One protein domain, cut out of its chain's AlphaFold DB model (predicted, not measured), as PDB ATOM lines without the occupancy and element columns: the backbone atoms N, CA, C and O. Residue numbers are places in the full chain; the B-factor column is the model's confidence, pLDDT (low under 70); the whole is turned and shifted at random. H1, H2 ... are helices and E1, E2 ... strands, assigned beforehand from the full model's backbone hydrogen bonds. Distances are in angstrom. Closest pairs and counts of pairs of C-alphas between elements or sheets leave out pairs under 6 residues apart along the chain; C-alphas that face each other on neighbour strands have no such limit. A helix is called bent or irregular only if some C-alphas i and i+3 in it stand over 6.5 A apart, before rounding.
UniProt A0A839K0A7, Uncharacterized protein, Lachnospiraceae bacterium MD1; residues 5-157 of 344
ATOM      1  N   ILE A   5       2.430  16.846   4.218       41.25
ATOM      2  CA  ILE A   5       1.419  16.975   3.163       41.25
ATOM      3  C   ILE A   5       1.968  17.962   2.145       41.25
ATOM      4  O   ILE A   5       2.075  19.157   2.424       41.25
ATOM      5  N   THR A   6       2.278  17.469   0.952       43.62
ATOM      6  CA  THR A   6       2.695  18.319  -0.160       43.62
ATOM      7  C   THR A   6       1.552  18.419  -1.167       43.62
ATOM      8  O   THR A   6       1.037  17.409  -1.631       43.62
ATOM      9  N   TYR A   7       1.114  19.634  -1.495       48.06
ATOM     10  CA  TYR A   7       0.021  19.867  -2.443       48.06
ATOM     11  C   TYR A   7       0.338  21.027  -3.390       48.06
ATOM     12  O   TYR A   7       1.053  21.967  -3.043       48.06
ATOM     13  N   CYS A   8      -0.190  20.963  -4.614       39.34
ATOM     14  CA  CYS A   8       0.053  21.963  -5.651       39.34
ATOM     15  C   CYS A   8      -1.211  22.790  -5.922       39.34
ATOM     16  O   CYS A   8      -2.244  22.244  -6.301       39.34
ATOM     17  N   ILE A   9      -1.132  24.114  -5.761       42.03
ATOM     18  CA  ILE A   9      -2.206  25.059  -6.116       42.03
ATOM     19  C   ILE A   9      -1.610  26.149  -7.006       42.03
ATOM     20  O   ILE A   9      -0.668  26.831  -6.607       42.03
ATOM     21  N   ASN A  10      -2.174  26.359  -8.202       38.19
ATOM     22  CA  ASN A  10      -1.784  27.440  -9.122       38.19
ATOM     23  C   ASN A  10      -0.271  27.486  -9.436       38.19
ATOM     24  O   ASN A  10       0.342  28.553  -9.365       38.19
ATOM     25  N   ARG A  11       0.335  26.334  -9.768       41.69
ATOM     26  CA  ARG A  11       1.786  26.174 -10.031       41.69
ATOM     27  C   ARG A  11       2.695  26.491  -8.837       41.69
ATOM     28  O   ARG A  11       3.880  26.753  -9.010       41.69
ATOM     29  N   LYS A  12       2.151  26.481  -7.621       41.91
ATOM     30  CA  LYS A  12       2.924  26.565  -6.383       41.91
ATOM     31  C   LYS A  12       2.764  25.250  -5.648       41.91
ATOM     32  O   LYS A  12       1.641  24.883  -5.302       41.91
ATOM     33  N   VAL A  13       3.874  24.560  -5.426       47.34
ATOM     34  CA  VAL A  13       3.904  23.424  -4.508       47.34
ATOM     35  C   VAL A  13       4.119  23.978  -3.110       47.34
ATOM     36  O   VAL A  13       5.009  24.800  -2.881       47.34
ATOM     37  N   TYR A  14       3.266  23.543  -2.200       49.31
ATOM     38  CA  TYR A  14       3.374  23.790  -0.778       49.31
ATOM     39  C   TYR A  14       3.726  22.453  -0.153       49.31
ATOM     40  O   TYR A  14       2.947  21.517  -0.290       49.31
ATOM     41  N   SER A  15       4.886  22.358   0.489       46.19
ATOM     42  CA  SER A  15       5.159  21.266   1.423       46.19
ATOM     43  C   SER A  15       4.849  21.774   2.825       46.19
ATOM     44  O   SER A  15       5.352  22.826   3.238       46.19
ATOM     45  N   PHE A  16       3.939  21.083   3.507       44.47
ATOM     46  CA  PHE A  16       3.626  21.299   4.909       44.47
ATOM     47  C   PHE A  16       4.263  20.184   5.710       44.47
ATOM     48  O   PHE A  16       3.782  19.056   5.680       44.47
ATOM     49  N   ASP A  17       5.311  20.525   6.443       43.44
ATOM     50  CA  ASP A  17       5.852  19.685   7.495       43.44
ATOM     51  C   ASP A  17       5.175  20.071   8.814       43.44
ATOM     52  O   ASP A  17       5.205  21.237   9.230       43.44
ATOM     53  N   LYS A  18       4.493  19.107   9.442       39.69
ATOM     54  CA  LYS A  18       3.753  19.340  10.688       39.69
ATOM     55  C   LYS A  18       4.682  19.744  11.840       39.69
ATOM     56  O   LYS A  18       4.222  20.443  12.741       39.69
ATOM     57  N   ASP A  19       5.961  19.373  11.772       37.06
ATOM     58  CA  ASP A  19       6.962  19.680  12.794       37.06
ATOM     59  C   ASP A  19       7.612  21.061  12.576       37.06
ATOM     60  O   ASP A  19       8.077  21.683  13.532       37.06
ATOM     61  N   LEU A  20       7.569  21.608  11.352       39.44
ATOM     62  CA  LEU A  20       8.105  22.946  11.051       39.44
ATOM     63  C   LEU A  20       7.061  24.072  11.131       39.44
ATOM     64  O   LEU A  20       7.454  25.234  11.179       39.44
ATOM     65  N   LEU A  21       5.750  23.777  11.131       32.94
ATOM     66  CA  LEU A  21       4.642  24.766  11.129       32.94
ATOM     67  C   LEU A  21       4.736  25.867  10.048       32.94
ATOM     68  O   LEU A  21       3.944  26.811  10.040       32.94
ATOM     69  N   THR A  22       5.665  25.758   9.101       36.97
ATOM     70  CA  THR A  22       5.890  26.735   8.041       36.97
ATOM     71  C   THR A  22       5.691  26.067   6.696       36.97
ATOM     72  O   THR A  22       6.389  25.114   6.362       36.97
ATOM     73  N   GLY A  23       4.760  26.593   5.898       39.59
ATOM     74  CA  GLY A  23       4.635  26.188   4.506       39.59
ATOM     75  C   GLY A  23       5.919  26.531   3.755       39.59
ATOM     76  O   GLY A  23       6.296  27.705   3.674       39.59
ATOM     77  N   ILE A  24       6.582  25.527   3.185       43.91
ATOM     78  CA  ILE A  24       7.708  25.761   2.283       43.91
ATOM     79  C   ILE A  24       7.114  26.309   0.990       43.91
ATOM     80  O   ILE A  24       6.630  25.582   0.123       43.91
ATOM     81  N   SER A  25       7.096  27.633   0.878       41.62
ATOM     82  CA  SER A  25       6.770  28.310  -0.367       41.62
ATOM     83  C   SER A  25       7.921  28.068  -1.339       41.62
ATOM     84  O   SER A  25       8.947  28.741  -1.248       41.62
ATOM     85  N   MET A  26       7.735  27.192  -2.329       51.69
ATOM     86  CA  MET A  26       8.688  27.002  -3.437       51.69
ATOM     87  C   MET A  26       8.756  28.204  -4.405       51.69
ATOM     88  O   MET A  26       9.005  28.061  -5.597       51.69
ATOM     89  N   LYS A  27       8.541  29.428  -3.904       41.84
ATOM     90  CA  LYS A  27       8.671  30.690  -4.650       41.84
ATOM     91  C   LYS A  27      10.085  30.935  -5.184       41.84
ATOM     92  O   LYS A  27      10.247  31.856  -5.972       41.84
ATOM     93  N   TYR A  28      11.085  30.170  -4.754       43.12
ATOM     94  CA  TYR A  28      12.486  30.441  -5.068       43.12
ATOM     95  C   TYR A  28      12.984  29.874  -6.395       43.12
ATOM     96  O   TYR A  28      14.141  30.103  -6.716       43.12
ATOM     97  N   ASP A  29      12.136  29.225  -7.199       47.72
ATOM     98  CA  ASP A  29      12.614  28.618  -8.446       47.72
ATOM     99  C   ASP A  29      11.734  28.928  -9.664       47.72
ATOM    100  O   ASP A  29      11.414  28.071 -10.487       47.72
ATOM    101  N   THR A  30      11.319  30.194  -9.788       45.16
ATOM    102  CA  THR A  30      10.421  30.688 -10.852       45.16
ATOM    103  C   THR A  30      11.000  30.621 -12.271       45.16
ATOM    104  O   THR A  30      10.289  30.963 -13.212       45.16
ATOM    105  N   ASN A  31      12.246  30.162 -12.437       49.25
ATOM    106  CA  ASN A  31      12.900  29.956 -13.734       49.25
ATOM    107  C   ASN A  31      13.252  28.481 -14.017       49.25
ATOM    108  O   ASN A  31      13.876  28.201 -15.040       49.25
ATOM    109  N   SER A  32      12.863  27.540 -13.146       61.44
ATOM    110  CA  SER A  32      13.177  26.116 -13.312       61.44
ATOM    111  C   SER A  32      12.152  25.387 -14.186       61.44
ATOM    112  O   SER A  32      10.931  25.574 -14.090       61.44
ATOM    113  N   ILE A  33      12.661  24.525 -15.063       85.06
ATOM    114  CA  ILE A  33      11.848  23.565 -15.807       85.06
ATOM    115  C   ILE A  33      11.490  22.459 -14.820       85.06
ATOM    116  O   ILE A  33      12.370  21.923 -14.149       85.06
ATOM    117  N   HIS A  34      10.204  22.134 -14.720       88.06
ATOM    118  CA  HIS A  34       9.710  21.150 -13.768       88.06
ATOM    119  C   HIS A  34       8.774  20.151 -14.429       88.06
ATOM    120  O   HIS A  34       8.133  20.449 -15.441       88.06
ATOM    121  N   TYR A  35       8.676  18.973 -13.824       90.56
ATOM    122  CA  TYR A  35       7.590  18.040 -14.083       90.56
ATOM    123  C   TYR A  35       7.372  17.133 -12.876       90.56
ATOM    124  O   TYR A  35       8.202  17.041 -11.968       90.56
ATOM    125  N   THR A  36       6.227  16.471 -12.881       88.94
ATOM    126  CA  THR A  36       5.804  15.576 -11.817       88.94
ATOM    127  C   THR A  36       5.664  14.160 -12.333       88.94
ATOM    128  O   THR A  36       5.188  13.938 -13.446       88.94
ATOM    129  N   SER A  37       6.047  13.198 -11.508       87.88
ATOM    130  CA  SER A  37       5.794  11.778 -11.732       87.88
ATOM    131  C   SER A  37       5.216  11.152 -10.466       87.88
ATOM    132  O   SER A  37       5.201  11.775  -9.398       87.88
ATOM    133  N   ILE A  38       4.696   9.938 -10.589       83.38
ATOM    134  CA  ILE A  38       4.269   9.115  -9.463       83.38
ATOM    135  C   ILE A  38       4.889   7.739  -9.668       83.38
ATOM    136  O   ILE A  38       4.626   7.080 -10.672       83.38
ATOM    137  N   VAL A  39       5.692   7.301  -8.702       79.62
ATOM    138  CA  VAL A  39       6.251   5.951  -8.659       79.62
ATOM    139  C   VAL A  39       5.672   5.257  -7.443       79.62
ATOM    140  O   VAL A  39       5.999   5.600  -6.310       79.62
ATOM    141  N   ASN A  40       4.764   4.312  -7.693       73.62
ATOM    142  CA  ASN A  40       4.115   3.489  -6.676       73.62
ATOM    143  C   ASN A  40       3.632   4.302  -5.455       73.62
ATOM    144  O   ASN A  40       4.091   4.125  -4.340       73.62
ATOM    145  N   LYS A  41       2.726   5.264  -5.665       76.50
ATOM    146  CA  LYS A  41       2.178   6.138  -4.602       76.50
ATOM    147  C   LYS A  41       3.184   7.100  -3.937       76.50
ATOM    148  O   LYS A  41       2.790   7.789  -3.001       76.50
ATOM    149  N   VAL A  42       4.417   7.220  -4.436       83.38
ATOM    150  CA  VAL A  42       5.359   8.294  -4.079       83.38
ATOM    151  C   VAL A  42       5.419   9.306  -5.219       83.38
ATOM    152  O   VAL A  42       5.661   8.954  -6.374       83.38
ATOM    153  N   GLY A  43       5.166  10.572  -4.909       86.50
ATOM    154  CA  GLY A  43       5.228  11.661  -5.873       86.50
ATOM    155  C   GLY A  43       6.669  12.109  -6.056       86.50
ATOM    156  O   GLY A  43       7.361  12.399  -5.085       86.50
ATOM    157  N   LEU A  44       7.124  12.206  -7.299       91.12
ATOM    158  CA  LEU A  44       8.437  12.752  -7.628       91.12
ATOM    159  C   LEU A  44       8.261  14.147  -8.229       91.12
ATOM    160  O   LEU A  44       7.591  14.296  -9.256       91.12
ATOM    161  N   TYR A  45       8.839  15.164  -7.589       91.81
ATOM    162  CA  TYR A  45       8.858  16.538  -8.091       91.81
ATOM    163  C   TYR A  45      10.238  16.872  -8.640       91.81
ATOM    164  O   TYR A  45      11.159  17.129  -7.868       91.81
ATOM    165  N   PHE A  46      10.385  16.902  -9.960       92.31
ATOM    166  CA  PHE A  46      11.655  17.235 -10.593       92.31
ATOM    167  C   PHE A  46      11.739  18.731 -10.885       92.31
ATOM    168  O   PHE A  46      10.820  19.295 -11.482       92.31
ATOM    169  N   THR A  47      12.868  19.348 -10.545       90.88
ATOM    170  CA  THR A  47      13.269  20.676 -11.029       90.88
ATOM    171  C   THR A  47      14.654  20.604 -11.649       90.88
ATOM    172  O   THR A  47      15.534  19.910 -11.145       90.88
ATOM    173  N   ALA A  48      14.863  21.317 -12.753       90.81
ATOM    174  CA  ALA A  48      16.180  21.440 -13.363       90.81
ATOM    175  C   ALA A  48      16.392  22.804 -14.020       90.81
ATOM    176  O   ALA A  48      15.451  23.451 -14.494       90.81
ATOM    177  N   GLY A  49      17.666  23.181 -14.145       85.50
ATOM    178  CA  GLY A  49      18.092  24.314 -14.972       85.50
ATOM    179  C   GLY A  49      18.119  24.025 -16.481       85.50
ATOM    180  O   GLY A  49      18.261  24.954 -17.271       85.50
ATOM    181  N   SER A  50      17.989  22.757 -16.902       87.06
ATOM    182  CA  SER A  50      18.076  22.332 -18.309       87.06
ATOM    183  C   SER A  50      16.866  21.504 -18.745       87.06
ATOM    184  O   SER A  50      16.449  20.575 -18.052       87.06
ATOM    185  N   ARG A  51      16.332  21.808 -19.938       89.12
ATOM    186  CA  ARG A  51      15.204  21.067 -20.523       89.12
ATOM    187  C   ARG A  51      15.596  19.655 -20.921       89.12
ATOM    188  O   ARG A  51      14.829  18.731 -20.707       89.12
ATOM    189  N   GLU A  52      16.801  19.504 -21.457       88.56
ATOM    190  CA  GLU A  52      17.342  18.228 -21.921       88.56
ATOM    191  C   GLU A  52      17.414  17.193 -20.793       88.56
ATOM    192  O   GLU A  52      17.073  16.025 -20.982       88.56
ATOM    193  N   VAL A  53      17.792  17.635 -19.591       88.31
ATOM    194  CA  VAL A  53      17.836  16.778 -18.403       88.31
ATOM    195  C   VAL A  53      16.432  16.347 -17.992       88.31
ATOM    196  O   VAL A  53      16.204  15.165 -17.760       88.31
ATOM    197  N   ILE A  54      15.469  17.269 -17.971       89.19
ATOM    198  CA  ILE A  54      14.067  16.946 -17.666       89.19
ATOM    199  C   ILE A  54      13.488  15.975 -18.696       89.19
ATOM    200  O   ILE A  54      12.894  14.968 -18.320       89.19
ATOM    201  N   ASP A  55      13.705  16.233 -19.984       87.69
ATOM    202  CA  ASP A  55      13.261  15.354 -21.066       87.69
ATOM    203  C   ASP A  55      13.926  13.969 -20.975       87.69
ATOM    204  O   ASP A  55      13.317  12.968 -21.345       87.69
ATOM    205  N   THR A  56      15.145  13.888 -20.437       85.56
ATOM    206  CA  THR A  56      15.817  12.618 -20.138       85.56
ATOM    207  C   THR A  56      15.156  11.895 -18.968       85.56
ATOM    208  O   THR A  56      14.803  10.727 -19.112       85.56
ATOM    209  N   MET A  57      14.899  12.578 -17.848       87.69
ATOM    210  CA  MET A  57      14.225  11.976 -16.690       87.69
ATOM    211  C   MET A  57      12.802  11.497 -17.028       87.69
ATOM    212  O   MET A  57      12.388  10.435 -16.563       87.69
ATOM    213  N   LYS A  58      12.077  12.212 -17.902       86.25
ATOM    214  CA  LYS A  58      10.736  11.826 -18.389       86.25
ATOM    215  C   LYS A  58      10.696  10.481 -19.115       86.25
ATOM    216  O   LYS A  58       9.632   9.872 -19.189       86.25
ATOM    217  N   LYS A  59      11.828  10.011 -19.653       79.69
ATOM    218  CA  LYS A  59      11.921   8.683 -20.284       79.69
ATOM    219  C   LYS A  59      11.841   7.549 -19.263       79.69
ATOM    220  O   LYS A  59      11.383   6.469 -19.612       79.69
ATOM    221  N   TYR A  60      12.282   7.803 -18.030       78.38
ATOM    222  CA  TYR A  60      12.328   6.818 -16.945       78.38
ATOM    223  C   TYR A  60      11.138   6.963 -15.998       78.38
ATOM    224  O   TYR A  60      10.536   5.976 -15.588       78.38
ATOM    225  N   TYR A  61      10.761   8.204 -15.691       83.94
ATOM    226  CA  TYR A  61       9.648   8.516 -14.804       83.94
ATOM    227  C   TYR A  61       8.546   9.201 -15.600       83.94
ATOM    228  O   TYR A  61       8.637  10.391 -15.906       83.94
ATOM    229  N   GLN A  62       7.505   8.435 -15.936       81.62
ATOM    230  CA  GLN A  62       6.375   8.914 -16.725       81.62
ATOM    231  C   GLN A  62       5.755  10.162 -16.085       81.62
ATOM    232  O   GLN A  62       5.445  10.181 -14.892       81.62
ATOM    233  N   GLU A  63       5.561  11.207 -16.886       84.94
ATOM    234  CA  GLU A  63       4.911  12.432 -16.432       84.94
ATOM    235  C   GLU A  63       3.449  12.160 -16.054       84.94
ATOM    236  O   GLU A  63       2.688  11.573 -16.827       84.94
ATOM    237  N   MET A  64       3.053  12.595 -14.859       80.62
ATOM    238  CA  MET A  64       1.701  12.434 -14.327       80.62
ATOM    239  C   MET A  64       1.231  13.718 -13.652       80.62
ATOM    240  O   MET A  64       2.011  14.430 -13.021       80.62
ATOM    241  N   THR A  65      -0.067  14.006 -13.759       80.38
ATOM    242  CA  THR A  65      -0.681  15.152 -13.074       80.38
ATOM    243  C   THR A  65      -1.070  14.784 -11.642       80.38
ATOM    244  O   THR A  65      -1.545  13.686 -11.373       80.38
ATOM    245  N   TRP A  66      -0.868  15.712 -10.705       79.19
ATOM    246  CA  TRP A  66      -1.110  15.504  -9.271       79.19
ATOM    247  C   TRP A  66      -2.468  16.013  -8.782       79.19
ATOM    248  O   TRP A  66      -2.610  16.352  -7.611       79.19
ATOM    249  N   SER A  67      -3.475  16.106  -9.651       71.69
ATOM    250  CA  SER A  67      -4.762  16.740  -9.314       71.69
ATOM    251  C   SER A  67      -5.454  16.149  -8.074       71.69
ATOM    252  O   SER A  67      -6.249  16.847  -7.449       71.69
ATOM    253  N   SER A  68      -5.123  14.915  -7.684       70.81
ATOM    254  CA  SER A  68      -5.654  14.236  -6.495       70.81
ATOM    255  C   SER A  68      -4.615  13.403  -5.728       70.81
ATOM    256  O   SER A  68      -4.987  12.495  -4.988       70.81
ATOM    257  N   PHE A  69      -3.316  13.650  -5.918       77.19
ATOM    258  CA  PHE A  69      -2.274  12.866  -5.247       77.19
ATOM    259  C   PHE A  69      -2.087  13.322  -3.790       77.19
ATOM    260  O   PHE A  69      -1.914  14.511  -3.532       77.19
ATOM    261  N   THR A  70      -2.100  12.379  -2.845       77.50
ATOM    262  CA  THR A  70      -1.987  12.650  -1.396       77.50
ATOM    263  C   THR A  70      -0.878  11.844  -0.711       77.50
ATOM    264  O   THR A  70      -0.897  11.690   0.509       77.50
ATOM    265  N   GLY A  71       0.043  11.262  -1.480       79.50
ATOM    266  CA  GLY A  71       1.152  10.475  -0.944       79.50
ATOM    267  C   GLY A  71       2.373  11.324  -0.565       79.50
ATOM    268  O   GLY A  71       2.364  12.546  -0.743       79.50
ATOM    269  N   PRO A  72       3.440  10.684  -0.053       83.12
ATOM    270  CA  PRO A  72       4.712  11.352   0.198       83.12
ATOM    271  C   PRO A  72       5.295  11.910  -1.102       83.12
ATOM    272  O   PRO A  72       5.090  11.348  -2.183       83.12
ATOM    273  N   ILE A  73       6.031  13.016  -0.991       85.44
ATOM    274  CA  ILE A  73       6.686  13.665  -2.127       85.44
ATOM    275  C   ILE A  73       8.192  13.740  -1.890       85.44
ATOM    276  O   ILE A  73       8.643  14.127  -0.813       85.44
ATOM    277  N   VAL A  74       8.951  13.386  -2.927       88.62
ATOM    278  CA  VAL A  74      10.403  13.538  -3.000       88.62
ATOM    279  C   VAL A  74      10.718  14.645  -3.999       88.62
ATOM    280  O   VAL A  74      10.331  14.583  -5.169       88.62
ATOM    281  N   HIS A  75      11.416  15.674  -3.534       90.94
ATOM    282  CA  HIS A  75      11.875  16.787  -4.356       90.94
ATOM    283  C   HIS A  75      13.246  16.466  -4.944       90.94
ATOM    284  O   HIS A  75      14.201  16.249  -4.206       90.94
ATOM    285  N   ILE A  76      13.359  16.463  -6.267       94.06
ATOM    286  CA  ILE A  76      14.580  16.102  -6.985       94.06
ATOM    287  C   ILE A  76      15.059  17.334  -7.740       94.06
ATOM    288  O   ILE A  76      14.446  17.746  -8.725       94.06
ATOM    289  N   HIS A  77      16.146  17.931  -7.260       92.12
ATOM    290  CA  HIS A  77      16.684  19.173  -7.795       92.12
ATOM    291  C   HIS A  77      17.974  18.915  -8.573       92.12
ATOM    292  O   HIS A  77      18.989  18.538  -7.995       92.12
ATOM    293  N   LEU A  78      17.931  19.132  -9.887       92.00
ATOM    294  CA  LEU A  78      19.010  18.849 -10.831       92.00
ATOM    295  C   LEU A  78      19.739  20.144 -11.213       92.00
ATOM    296  O   LEU A  78      19.213  20.988 -11.945       92.00
ATOM    297  N   MET A  79      20.978  20.282 -10.747       90.31
ATOM    298  CA  MET A  79      21.809  21.472 -10.902       90.31
ATOM    299  C   MET A  79      23.117  21.163 -11.627       90.31
ATOM    300  O   MET A  79      23.819  20.196 -11.336       90.31
ATOM    301  N   LYS A  80      23.496  22.064 -12.531       87.81
ATOM    302  CA  LYS A  80      24.788  22.028 -13.214       87.81
ATOM    303  C   LYS A  80      25.835  22.774 -12.383       87.81
ATOM    304  O   LYS A  80      25.939  23.993 -12.503       87.81
ATOM    305  N   ALA A  81      26.588  22.078 -11.534       78.12
ATOM    306  CA  ALA A  81      27.731  22.642 -10.804       78.12
ATOM    307  C   ALA A  81      28.576  21.533 -10.146       78.12
ATOM    308  O   ALA A  81      27.988  20.682  -9.486       78.12
ATOM    309  N   PRO A  82      29.920  21.558 -10.247       60.31
ATOM    310  CA  PRO A  82      30.786  20.514  -9.691       60.31
ATOM    311  C   PRO A  82      31.292  20.793  -8.264       60.31
ATOM    312  O   PRO A  82      31.956  19.940  -7.685       60.31
ATOM    313  N   SER A  83      31.058  21.979  -7.688       58.09
ATOM    314  CA  SER A  83      31.662  22.338  -6.398       58.09
ATOM    315  C   SER A  83      30.720  22.073  -5.229       58.09
ATOM    316  O   SER A  83      29.657  22.691  -5.143       58.09
ATOM    317  N   TYR A  84      31.158  21.222  -4.307       63.22
ATOM    318  CA  TYR A  84      30.525  21.019  -3.011       63.22
ATOM    319  C   TYR A  84      31.569  21.233  -1.909       63.22
ATOM    320  O   TYR A  84      32.711  20.806  -2.058       63.22
ATOM    321  N   ASP A  85      31.178  21.922  -0.838       63.41
ATOM    322  CA  ASP A  85      32.048  22.291   0.294       63.41
ATOM    323  C   ASP A  85      31.509  21.705   1.612       63.41
ATOM    324  O   ASP A  85      31.525  22.340   2.663       63.41
ATOM    325  N   ASP A  86      30.972  20.482   1.549       72.38
ATOM    326  CA  ASP A  86      30.578  19.744   2.749       72.38
ATOM    327  C   ASP A  86      31.718  18.825   3.198       72.38
ATOM    328  O   ASP A  86      32.379  18.151   2.404       72.38
ATOM    329  N   LYS A  87      31.919  18.746   4.516       76.56
ATOM    330  CA  LYS A  87      32.771  17.720   5.121       76.56
ATOM    331  C   LYS A  87      32.034  16.383   5.082       76.56
ATOM    332  O   LYS A  87      31.130  16.152   5.885       76.56
ATOM    333  N   ILE A  88      32.434  15.524   4.151       80.88
ATOM    334  CA  ILE A  88      31.855  14.194   3.946       80.88
ATOM    335  C   ILE A  88      32.761  13.143   4.592       80.88
ATOM    336  O   ILE A  88      33.969  13.107   4.350       80.88
ATOM    337  N   PHE A  89      32.168  12.273   5.404       81.06
ATOM    338  CA  PHE A  89      32.790  11.046   5.881       81.06
ATOM    339  C   PHE A  89      32.487   9.939   4.870       81.06
ATOM    340  O   PHE A  89      31.338   9.522   4.728       81.06
ATOM    341  N   TRP A  90      33.500   9.493   4.131       80.12
ATOM    342  CA  TRP A  90      33.353   8.424   3.144       80.12
ATOM    343  C   TRP A  90      33.272   7.067   3.836       80.12
ATOM    344  O   TRP A  90      34.093   6.751   4.694       80.12
ATOM    345  N   ILE A  91      32.258   6.290   3.467       74.19
ATOM    346  CA  ILE A  91      31.909   5.014   4.099       74.19
ATOM    347  C   ILE A  91      32.269   3.852   3.170       74.19
ATOM    348  O   ILE A  91      32.684   2.794   3.639       74.19
ATOM    349  N   THR A  92      32.123   4.022   1.853       74.56
ATOM    350  CA  THR A  92      32.360   2.939   0.887       74.56
ATOM    351  C   THR A  92      32.872   3.473  -0.447       74.56
ATOM    352  O   THR A  92      32.418   4.521  -0.908       74.56
ATOM    353  N   GLU A  93      33.782   2.723  -1.072       72.31
ATOM    354  CA  GLU A  93      34.273   2.928  -2.438       72.31
ATOM    355  C   GLU A  93      34.180   1.602  -3.203       72.31
ATOM    356  O   GLU A  93      34.782   0.606  -2.800       72.31
ATOM    357  N   GLN A  94      33.408   1.579  -4.290       66.69
ATOM    358  CA  GLN A  94      33.324   0.440  -5.207       66.69
ATOM    359  C   GLN A  94      33.207   0.969  -6.643       66.69
ATOM    360  O   GLN A  94      32.340   1.787  -6.918       66.69
ATOM    361  N   ASP A  95      34.068   0.530  -7.564       63.75
ATOM    362  CA  ASP A  95      33.969   0.840  -9.004       63.75
ATOM    363  C   ASP A  95      33.811   2.345  -9.353       63.75
ATOM    364  O   ASP A  95      33.039   2.721 -10.236       63.75
ATOM    365  N   ASN A  96      34.561   3.228  -8.676       67.00
ATOM    366  CA  ASN A  96      34.479   4.704  -8.768       67.00
ATOM    367  C   ASN A  96      33.180   5.335  -8.228       67.00
ATOM    368  O   ASN A  96      32.977   6.544  -8.380       67.00
ATOM    369  N   LEU A  97      32.310   4.550  -7.593       76.38
ATOM    370  CA  LEU A  97      31.210   5.045  -6.776       76.38
ATOM    371  C   LEU A  97      31.708   5.262  -5.347       76.38
ATOM    372  O   LEU A  97      32.105   4.314  -4.668       76.38
ATOM    373  N   LEU A  98      31.629   6.503  -4.877       83.38
ATOM    374  CA  LEU A  98      31.862   6.844  -3.479       83.38
ATOM    375  C   LEU A  98      30.527   7.072  -2.778       83.38
ATOM    376  O   LEU A  98      29.717   7.883  -3.233       83.38
ATOM    377  N   LYS A  99      30.322   6.401  -1.645       85.94
ATOM    378  CA  LYS A  99      29.200   6.652  -0.737       85.94
ATOM    379  C   LYS A  99      29.720   7.238   0.569       85.94
ATOM    380  O   LYS A  99      30.647   6.696   1.171       85.94
ATOM    381  N   GLY A 100      29.117   8.325   1.032       87.75
ATOM    382  CA  GLY A 100      29.485   8.967   2.292       87.75
ATOM    383  C   GLY A 100      28.299   9.587   3.014       87.75
ATOM    384  O   GLY A 100      27.193   9.629   2.480       87.75
ATOM    385  N   GLN A 101      28.533  10.075   4.227       88.88
ATOM    386  CA  GLN A 101      27.559  10.846   5.000       88.88
ATOM    387  C   GLN A 101      28.200  12.099   5.596       88.88
ATOM    388  O   GLN A 101      29.402  12.118   5.856       88.88
ATOM    389  N   ASN A 102      27.420  13.154   5.822       90.12
ATOM    390  CA  ASN A 102      27.874  14.326   6.581       90.12
ATOM    391  C   ASN A 102      27.388  14.271   8.044       90.12
ATOM    392  O   ASN A 102      26.689  13.352   8.465       90.12
ATOM    393  N   GLN A 103      27.738  15.293   8.830       87.56
ATOM    394  CA  GLN A 103      27.333  15.405  10.240       87.56
ATOM    395  C   GLN A 103      25.817  15.544  10.448       87.56
ATOM    396  O   GLN A 103      25.331  15.279  11.543       87.56
ATOM    397  N   ASN A 104      25.074  15.947   9.413       87.06
ATOM    398  CA  ASN A 104      23.619  16.095   9.460       87.06
ATOM    399  C   ASN A 104      22.887  14.785   9.117       87.06
ATOM    400  O   ASN A 104      21.656  14.763   9.089       87.06
ATOM    401  N   GLY A 105      23.632  13.709   8.828       86.06
ATOM    402  CA  GLY A 105      23.089  12.433   8.367       86.06
ATOM    403  C   GLY A 105      22.663  12.438   6.898       86.06
ATOM    404  O   GLY A 105      22.020  11.489   6.455       86.06
ATOM    405  N   ASP A 106      22.987  13.486   6.131       89.50
ATOM    406  CA  ASP A 106      22.745  13.477   4.690       89.50
ATOM    407  C   ASP A 106      23.675  12.453   4.044       89.50
ATOM    408  O   ASP A 106      24.857  12.382   4.391       89.50
ATOM    409  N   THR A 107      23.155  11.692   3.088       89.56
ATOM    410  CA  THR A 107      23.916  10.669   2.371       89.56
ATOM    411  C   THR A 107      24.315  11.169   0.990       89.56
ATOM    412  O   THR A 107      23.518  11.773   0.277       89.56
ATOM    413  N   PHE A 108      25.559  10.906   0.606       90.56
ATOM    414  CA  PHE A 108      26.188  11.376  -0.620       90.56
ATOM    415  C   PHE A 108      26.593  10.194  -1.490       90.56
ATOM    416  O   PHE A 108      27.170   9.230  -0.989       90.56
ATOM    417  N   TYR A 109      26.336  10.312  -2.789       89.56
ATOM    418  CA  TYR A 109      26.735   9.370  -3.828       89.56
ATOM    419  C   TYR A 109      27.507  10.138  -4.889       89.56
ATOM    420  O   TYR A 109      26.922  10.999  -5.543       89.56
ATOM    421  N   CYS A 110      28.789   9.841  -5.072       86.81
ATOM    422  CA  CYS A 110      29.634  10.500  -6.063       86.81
ATOM    423  C   CYS A 110      30.119   9.512  -7.119       86.81
ATOM    424  O   CYS A 110      30.569   8.421  -6.782       86.81
ATOM    425  N   PHE A 111      30.064   9.921  -8.384       84.62
ATOM    426  CA  PHE A 111      30.563   9.146  -9.518       84.62
ATOM    427  C   PHE A 111      30.982  10.089 -10.649       84.62
ATOM    428  O   PHE A 111      30.175  10.900 -11.106       84.62
ATOM    429  N   ASN A 112      32.236   9.986 -11.102       76.75
ATOM    430  CA  ASN A 112      32.799  10.797 -12.191       76.75
ATOM    431  C   ASN A 112      32.416  12.287 -12.084       76.75
ATOM    432  O   ASN A 112      31.713  12.799 -12.939       76.75
ATOM    433  N   ASN A 113      32.792  12.970 -10.998       82.94
ATOM    434  CA  ASN A 113      32.483  14.394 -10.730       82.94
ATOM    435  C   ASN A 113      30.995  14.772 -10.601       82.94
ATOM    436  O   ASN A 113      30.684  15.940 -10.365       82.94
ATOM    437  N   ASN A 114      30.081  13.819 -10.747       87.44
ATOM    438  CA  ASN A 114      28.666  14.002 -10.466       87.44
ATOM    439  C   ASN A 114      28.379  13.538  -9.038       87.44
ATOM    440  O   ASN A 114      29.059  12.655  -8.508       87.44
ATOM    441  N   MET A 115      27.353  14.117  -8.429       90.88
ATOM    442  CA  MET A 115      26.961  13.816  -7.064       90.88
ATOM    443  C   MET A 115      25.444  13.832  -6.919       90.88
ATOM    444  O   MET A 115      24.769  14.711  -7.449       90.88
ATOM    445  N   ALA A 116      24.914  12.898  -6.138       91.44
ATOM    446  CA  ALA A 116      23.577  12.972  -5.575       91.44
ATOM    447  C   ALA A 116      23.681  13.031  -4.049       91.44
ATOM    448  O   ALA A 116      24.327  12.187  -3.431       91.44
ATOM    449  N   LYS A 117      23.033  14.021  -3.443       92.81
ATOM    450  CA  LYS A 117      22.858  14.153  -1.999       92.81
ATOM    451  C   LYS A 117      21.410  13.853  -1.656       92.81
ATOM    452  O   LYS A 117      20.512  14.560  -2.105       92.81
ATOM    453  N   VAL A 118      21.191  12.850  -0.824       91.25
ATOM    454  CA  VAL A 118      19.900  12.555  -0.207       91.25
ATOM    455  C   VAL A 118      19.910  13.171   1.184       91.25
ATOM    456  O   VAL A 118      20.767  12.843   2.004       91.25
ATOM    457  N   THR A 119      18.985  14.090   1.455       88.69
ATOM    458  CA  THR A 119      18.864  14.662   2.804       88.69
ATOM    459  C   THR A 119      18.491  13.578   3.807       88.69
ATOM    460  O   THR A 119      17.730  12.684   3.442       88.69
ATOM    461  N   SER A 120      18.897  13.704   5.068       84.19
ATOM    462  CA  SER A 120      18.561  12.732   6.129       84.19
ATOM    463  C   SER A 120      17.060  12.441   6.299       84.19
ATOM    464  O   SER A 120      16.684  11.393   6.809       84.19
ATOM    465  N   THR A 121      16.188  13.344   5.839       81.31
ATOM    466  CA  THR A 121      14.726  13.151   5.838       81.31
ATOM    467  C   THR A 121      14.194  12.287   4.687       81.31
ATOM    468  O   THR A 121      13.016  11.947   4.679       81.31
ATOM    469  N   GLY A 122      15.003  12.001   3.661       83.31
ATOM    470  CA  GLY A 122      14.564  11.290   2.455       83.31
ATOM    471  C   GLY A 122      13.552  12.053   1.582       83.31
ATOM    472  O   GLY A 122      12.991  11.485   0.647       83.31
ATOM    473  N   HIS A 123      13.280  13.335   1.850       86.25
ATOM    474  CA  HIS A 123      12.308  14.133   1.082       86.25
ATOM    475  C   HIS A 123      12.935  15.002  -0.008       86.25
ATOM    476  O   HIS A 123      12.218  15.599  -0.816       86.25
ATOM    477  N   ARG A 124      14.267  15.087  -0.055       90.12
ATOM    478  CA  ARG A 124      14.988  15.887  -1.041       90.12
ATOM    479  C   ARG A 124      16.241  15.172  -1.530       90.12
ATOM    480  O   ARG A 124      17.038  14.680  -0.733       90.12
ATOM    481  N   ILE A 125      16.404  15.176  -2.848       93.25
ATOM    482  CA  ILE A 125      17.586  14.713  -3.565       93.25
ATOM    483  C   ILE A 125      18.154  15.912  -4.326       93.25
ATOM    484  O   ILE A 125      17.492  16.472  -5.200       93.25
ATOM    485  N   GLU A 126      19.370  16.325  -3.988       92.69
ATOM    486  CA  GLU A 126      20.111  17.350  -4.721       92.69
ATOM    487  C   GLU A 126      21.118  16.676  -5.638       92.69
ATOM    488  O   GLU A 126      21.958  15.902  -5.190       92.69
ATOM    489  N   VAL A 127      21.033  16.969  -6.927       92.62
ATOM    490  CA  VAL A 127      21.880  16.365  -7.945       92.62
ATOM    491  C   VAL A 127      22.749  17.438  -8.562       92.62
ATOM    492  O   VAL A 127      22.253  18.407  -9.131       92.62
ATOM    493  N   HIS A 128      24.050  17.228  -8.470       91.44
ATOM    494  CA  HIS A 128      25.086  18.076  -9.025       91.44
ATOM    495  C   HIS A 128      25.736  17.317 -10.165       91.44
ATOM    496  O   HIS A 128      26.313  16.256  -9.940       91.44
ATOM    497  N   TYR A 129      25.604  17.823 -11.386       89.19
ATOM    498  CA  TYR A 129      26.076  17.096 -12.557       89.19
ATOM    499  C   TYR A 129      26.902  17.947 -13.521       89.19
ATOM    500  O   TYR A 129      26.813  19.180 -13.562       89.19
ATOM    501  N   VAL A 130      27.699  17.250 -14.330       85.75
ATOM    502  CA  VAL A 130      28.479  17.778 -15.450       85.75
ATOM    503  C   VAL A 130      27.844  17.279 -16.750       85.75
ATOM    504  O   VAL A 130      27.761  16.076 -16.974       85.75
ATOM    505  N   ASP A 131      27.402  18.187 -17.632       78.06
ATOM    506  CA  ASP A 131      26.592  17.853 -18.827       78.06
ATOM    507  C   ASP A 131      27.119  16.668 -19.649       78.06
ATOM    508  O   ASP A 131      26.351  15.790 -20.028       78.06
ATOM    509  N   LYS A 132      28.431  16.628 -19.920       75.81
ATOM    510  CA  LYS A 132      29.043  15.583 -20.762       75.81
ATOM    511  C   LYS A 132      28.995  14.186 -20.135       75.81
ATOM    512  O   LYS A 132      29.184  13.208 -20.847       75.81
ATOM    513  N   GLU A 133      28.768  14.103 -18.830       73.94
ATOM    514  CA  GLU A 133      28.829  12.873 -18.039       73.94
ATOM    515  C   GLU A 133      27.469  12.524 -17.414       73.94
ATOM    516  O   GLU A 133      27.327  11.452 -16.830       73.94
ATOM    517  N   PHE A 134      26.440  13.369 -17.580       80.81
ATOM    518  CA  PHE A 134      25.122  13.138 -16.982       80.81
ATOM    519  C   PHE A 134      24.514  11.795 -17.400       80.81
ATOM    520  O   PHE A 134      23.948  11.091 -16.571       80.81
ATOM    521  N   SER A 135      24.680  11.391 -18.663       78.00
ATOM    522  CA  SER A 135      24.203  10.090 -19.145       78.00
ATOM    523  C   SER A 135      24.899   8.905 -18.470       78.00
ATOM    524  O   SER A 135      24.267   7.874 -18.277       78.00
ATOM    525  N   LEU A 136      26.175   9.049 -18.093       76.12
ATOM    526  CA  LEU A 136      26.927   8.023 -17.358       76.12
ATOM    527  C   LEU A 136      26.517   7.979 -15.881       76.12
ATOM    528  O   LEU A 136      26.570   6.926 -15.256       76.12
ATOM    529  N   PHE A 137      26.101   9.117 -15.328       81.75
ATOM    530  CA  PHE A 137      25.604   9.231 -13.959       81.75
ATOM    531  C   PHE A 137      24.145   8.779 -13.803       81.75
ATOM    532  O   PHE A 137      23.717   8.391 -12.717       81.75
ATOM    533  N   LEU A 138      23.370   8.821 -14.886       81.88
ATOM    534  CA  LEU A 138      21.935   8.568 -14.870       81.88
ATOM    535  C   LEU A 138      21.537   7.208 -14.260       81.88
ATOM    536  O   LEU A 138      20.615   7.212 -13.445       81.88
ATOM    537  N   PRO A 139      22.210   6.074 -14.551       77.88
ATOM    538  CA  PRO A 139      21.884   4.796 -13.912       77.88
ATOM    539  C   PRO A 139      22.015   4.844 -12.386       77.88
ATOM    540  O   PRO A 139      21.145   4.350 -11.669       77.88
ATOM    541  N   LEU A 140      23.062   5.498 -11.874       82.50
ATOM    542  CA  LEU A 140      23.245   5.696 -10.438       82.50
ATOM    543  C   LEU A 140      22.153   6.601  -9.862       82.50
ATOM    544  O   LEU A 140      21.580   6.282  -8.825       82.50
ATOM    545  N   LEU A 141      21.827   7.703 -10.538       86.38
ATOM    546  CA  LEU A 141      20.761   8.600 -10.099       86.38
ATOM    547  C   LEU A 141      19.405   7.885 -10.009       86.38
ATOM    548  O   LEU A 141      18.681   8.075  -9.034       86.38
ATOM    549  N   ILE A 142      19.074   7.044 -10.993       84.69
ATOM    550  CA  ILE A 142      17.859   6.220 -10.973       84.69
ATOM    551  C   ILE A 142      17.861   5.328  -9.733       84.69
ATOM    552  O   ILE A 142      16.873   5.304  -9.005       84.69
ATOM    553  N   LYS A 143      18.987   4.672  -9.429       83.00
ATOM    554  CA  LYS A 143      19.132   3.828  -8.235       83.00
ATOM    555  C   LYS A 143      18.993   4.604  -6.929       83.00
ATOM    556  O   LYS A 143      18.362   4.110  -6.000       83.00
ATOM    557  N   VAL A 144      19.517   5.827  -6.863       86.56
ATOM    558  CA  VAL A 144      19.341   6.714  -5.702       86.56
ATOM    559  C   VAL A 144      17.866   7.085  -5.517       86.56
ATOM    560  O   VAL A 144      17.346   6.987  -4.409       86.56
ATOM    561  N   ILE A 145      17.166   7.461  -6.593       88.69
ATOM    562  CA  ILE A 145      15.730   7.780  -6.539       88.69
ATOM    563  C   ILE A 145      14.916   6.542  -6.135       88.69
ATOM    564  O   ILE A 145      14.049   6.643  -5.270       88.69
ATOM    565  N   GLU A 146      15.202   5.376  -6.721       85.25
ATOM    566  CA  GLU A 146      14.575   4.102  -6.344       85.25
ATOM    567  C   GLU A 146      14.788   3.788  -4.862       85.25
ATOM    568  O   GLU A 146      13.824   3.440  -4.187       85.25
ATOM    569  N   GLY A 147      16.011   3.955  -4.346       83.69
ATOM    570  CA  GLY A 147      16.341   3.757  -2.932       83.69
ATOM    571  C   GLY A 147      15.481   4.619  -2.010       83.69
ATOM    572  O   GLY A 147      14.844   4.098  -1.100       83.69
ATOM    573  N   VAL A 148      15.352   5.911  -2.313       85.81
ATOM    574  CA  VAL A 148      14.490   6.818  -1.536       85.81
ATOM    575  C   VAL A 148      13.017   6.407  -1.617       85.81
ATOM    576  O   VAL A 148      12.303   6.420  -0.614       85.81
ATOM    577  N   VAL A 149      12.530   6.009  -2.797       85.75
ATOM    578  CA  VAL A 149      11.152   5.513  -2.939       85.75
ATOM    579  C   VAL A 149      10.944   4.241  -2.112       85.75
ATOM    580  O   VAL A 149       9.909   4.110  -1.457       85.75
ATOM    581  N   ILE A 150      11.915   3.329  -2.108       83.69
ATOM    582  CA  ILE A 150      11.909   2.103  -1.304       83.69
ATOM    583  C   ILE A 150      11.862   2.416   0.192       83.69
ATOM    584  O   ILE A 150      11.031   1.843   0.893       83.69
ATOM    585  N   GLU A 151      12.677   3.347   0.681       81.19
ATOM    586  CA  GLU A 151      12.670   3.757   2.091       81.19
ATOM    587  C   GLU A 151      11.291   4.274   2.531       81.19
ATOM    588  O   GLU A 151      10.770   3.855   3.570       81.19
ATOM    589  N   HIS A 152      10.637   5.107   1.707       83.19
ATOM    590  CA  HIS A 152       9.264   5.560   1.974       83.19
ATOM    591  C   HIS A 152       8.278   4.391   2.052       83.19
ATOM    592  O   HIS A 152       7.406   4.379   2.918       83.19
ATOM    593  N   HIS A 153       8.413   3.389   1.184       81.31
ATOM    594  CA  HIS A 153       7.561   2.197   1.198       81.31
ATOM    595  C   HIS A 153       7.772   1.333   2.440       81.31
ATOM    596  O   HIS A 153       6.790   0.898   3.051       81.31
ATOM    597  N   ILE A 154       9.021   1.141   2.858       78.88
ATOM    598  CA  ILE A 154       9.361   0.398   4.077       78.88
ATOM    599  C   ILE A 154       8.735   1.082   5.295       78.88
ATOM    600  O   ILE A 154       8.076   0.421   6.101       78.88
ATOM    601  N   GLY A 155       8.819   2.414   5.384       75.12
ATOM    602  CA  GLY A 155       8.162   3.198   6.438       75.12
ATOM    603  C   GLY A 155       6.629   3.063   6.470       75.12
ATOM    604  O   GLY A 155       5.996   3.359   7.488       75.12
ATOM    605  N   LEU A 156       6.028   2.587   5.377       76.44
ATOM    606  CA  LEU A 156       4.600   2.293   5.241       76.44
ATOM    607  C   LEU A 156       4.263   0.801   5.406       76.44
ATOM    608  O   LEU A 156       3.090   0.439   5.325       76.44
ATOM    609  N   GLY A 157       5.254  -0.052   5.677       77.56
ATOM    610  CA  GLY A 157       5.077  -1.497   5.849       77.56
ATOM    611  C   GLY A 157       5.034  -2.287   4.540       77.56
ATOM    612  O   GLY A 157       4.449  -3.372   4.516       77.56
TER     613      GLY A 157
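This is residues 5 to 157 of the 344 residues of an uncharacterized protein of Lachnospiraceae bacterium MD1 (UniProt A0A839K0A7). A long, twisted sheet of eight strands curls round the kinked helix H2, with the short helix H1 on the same face near the E4 edge; a small sheet, E1 to E3, sits beyond the start of E6. The 153 printed residues hold, in chain order, E1 to E5, H1, E6 to E11 and H2. The large sheet runs E4 E5 E6 E11 E10 E9 E8 E7 and is mixed; the small one runs E1 E2 E3, antiparallel. The class is mixed, helices and strands, and the whole is compact, with a radius of gyration of the C-alphas of 15.3 A and spans of 42 by 33 by 29 A.

E1, residues 5 to 9, E2, 12 to 17, and E3, 23 to 25, form a meander, each strand the antiparallel neighbour of the one before; N 7 and O 14 are 2.9 A apart, N 24 and O 15 3.0 A. E4, residues 33 to 39, and E5, 42 to 48, are a hairpin, with N 37 and O 44 at 2.9 A. H1, residues 51 to 60, is on the large sheet at a height of 8.6 A, along the strands at 8 degrees to E5 on the local plane. E5, H1 and E6, residues 73 to 80, make a strand-helix-strand unit, two parallel neighbours with a helix between, its crossover left-handed; N 76 and O 45 are 2.8 A apart. The closest C-alphas of E1 and E6, Thr 6 and Ile 73, are 6.4 A apart. E7, residues 89 to 94, E8, 97 to 101, E9, 107 to 111, E10, 114 to 118, and E11, 124 to 129, form a second meander, with N 99 and O 92 at 2.9 A, N 110 and O 98 at 2.8 A, N 116 and O 109 at 2.8 A, and N 126 and O 117 at 2.8 A. E11 is parallel to E6, with N 127 and O 77 at 2.8 A. H2, residues 131 to 155, is on the same face as H1, giving two layers, helices on one face of a sheet; its closest C-alpha pair with E10 is Phe 137 and Asn 114, 6.7 A. H1 and H2 are near each other. Their O i to N i+4 pairs within hydrogen-bond range are 4 of 6 in H1 and 17 of 21 in H2.

E1 begins at C-alpha 5, (1.419, 16.975, 3.163). E6 spans 22.8 A, E4 19.8 A, E5 19.4 A and H1 15.0 A. H2 spans 34.5 A, ending at C-alpha 155, (8.162, 3.198, 6.438); it has a kink of 55 degrees near residue 138 and is irregular, with C-alphas 132 and 135 7.5 A apart.

The two C-alphas farthest apart, Asn 10 and Asp 95, are 44.6 A apart. The printed part has no cut, and the link from H1 to E6 is long, 12 residues. The mean pLDDT of the printed part is 75.9; residues 5 to 32, 82 to 85 and 94 to 96 are under 70.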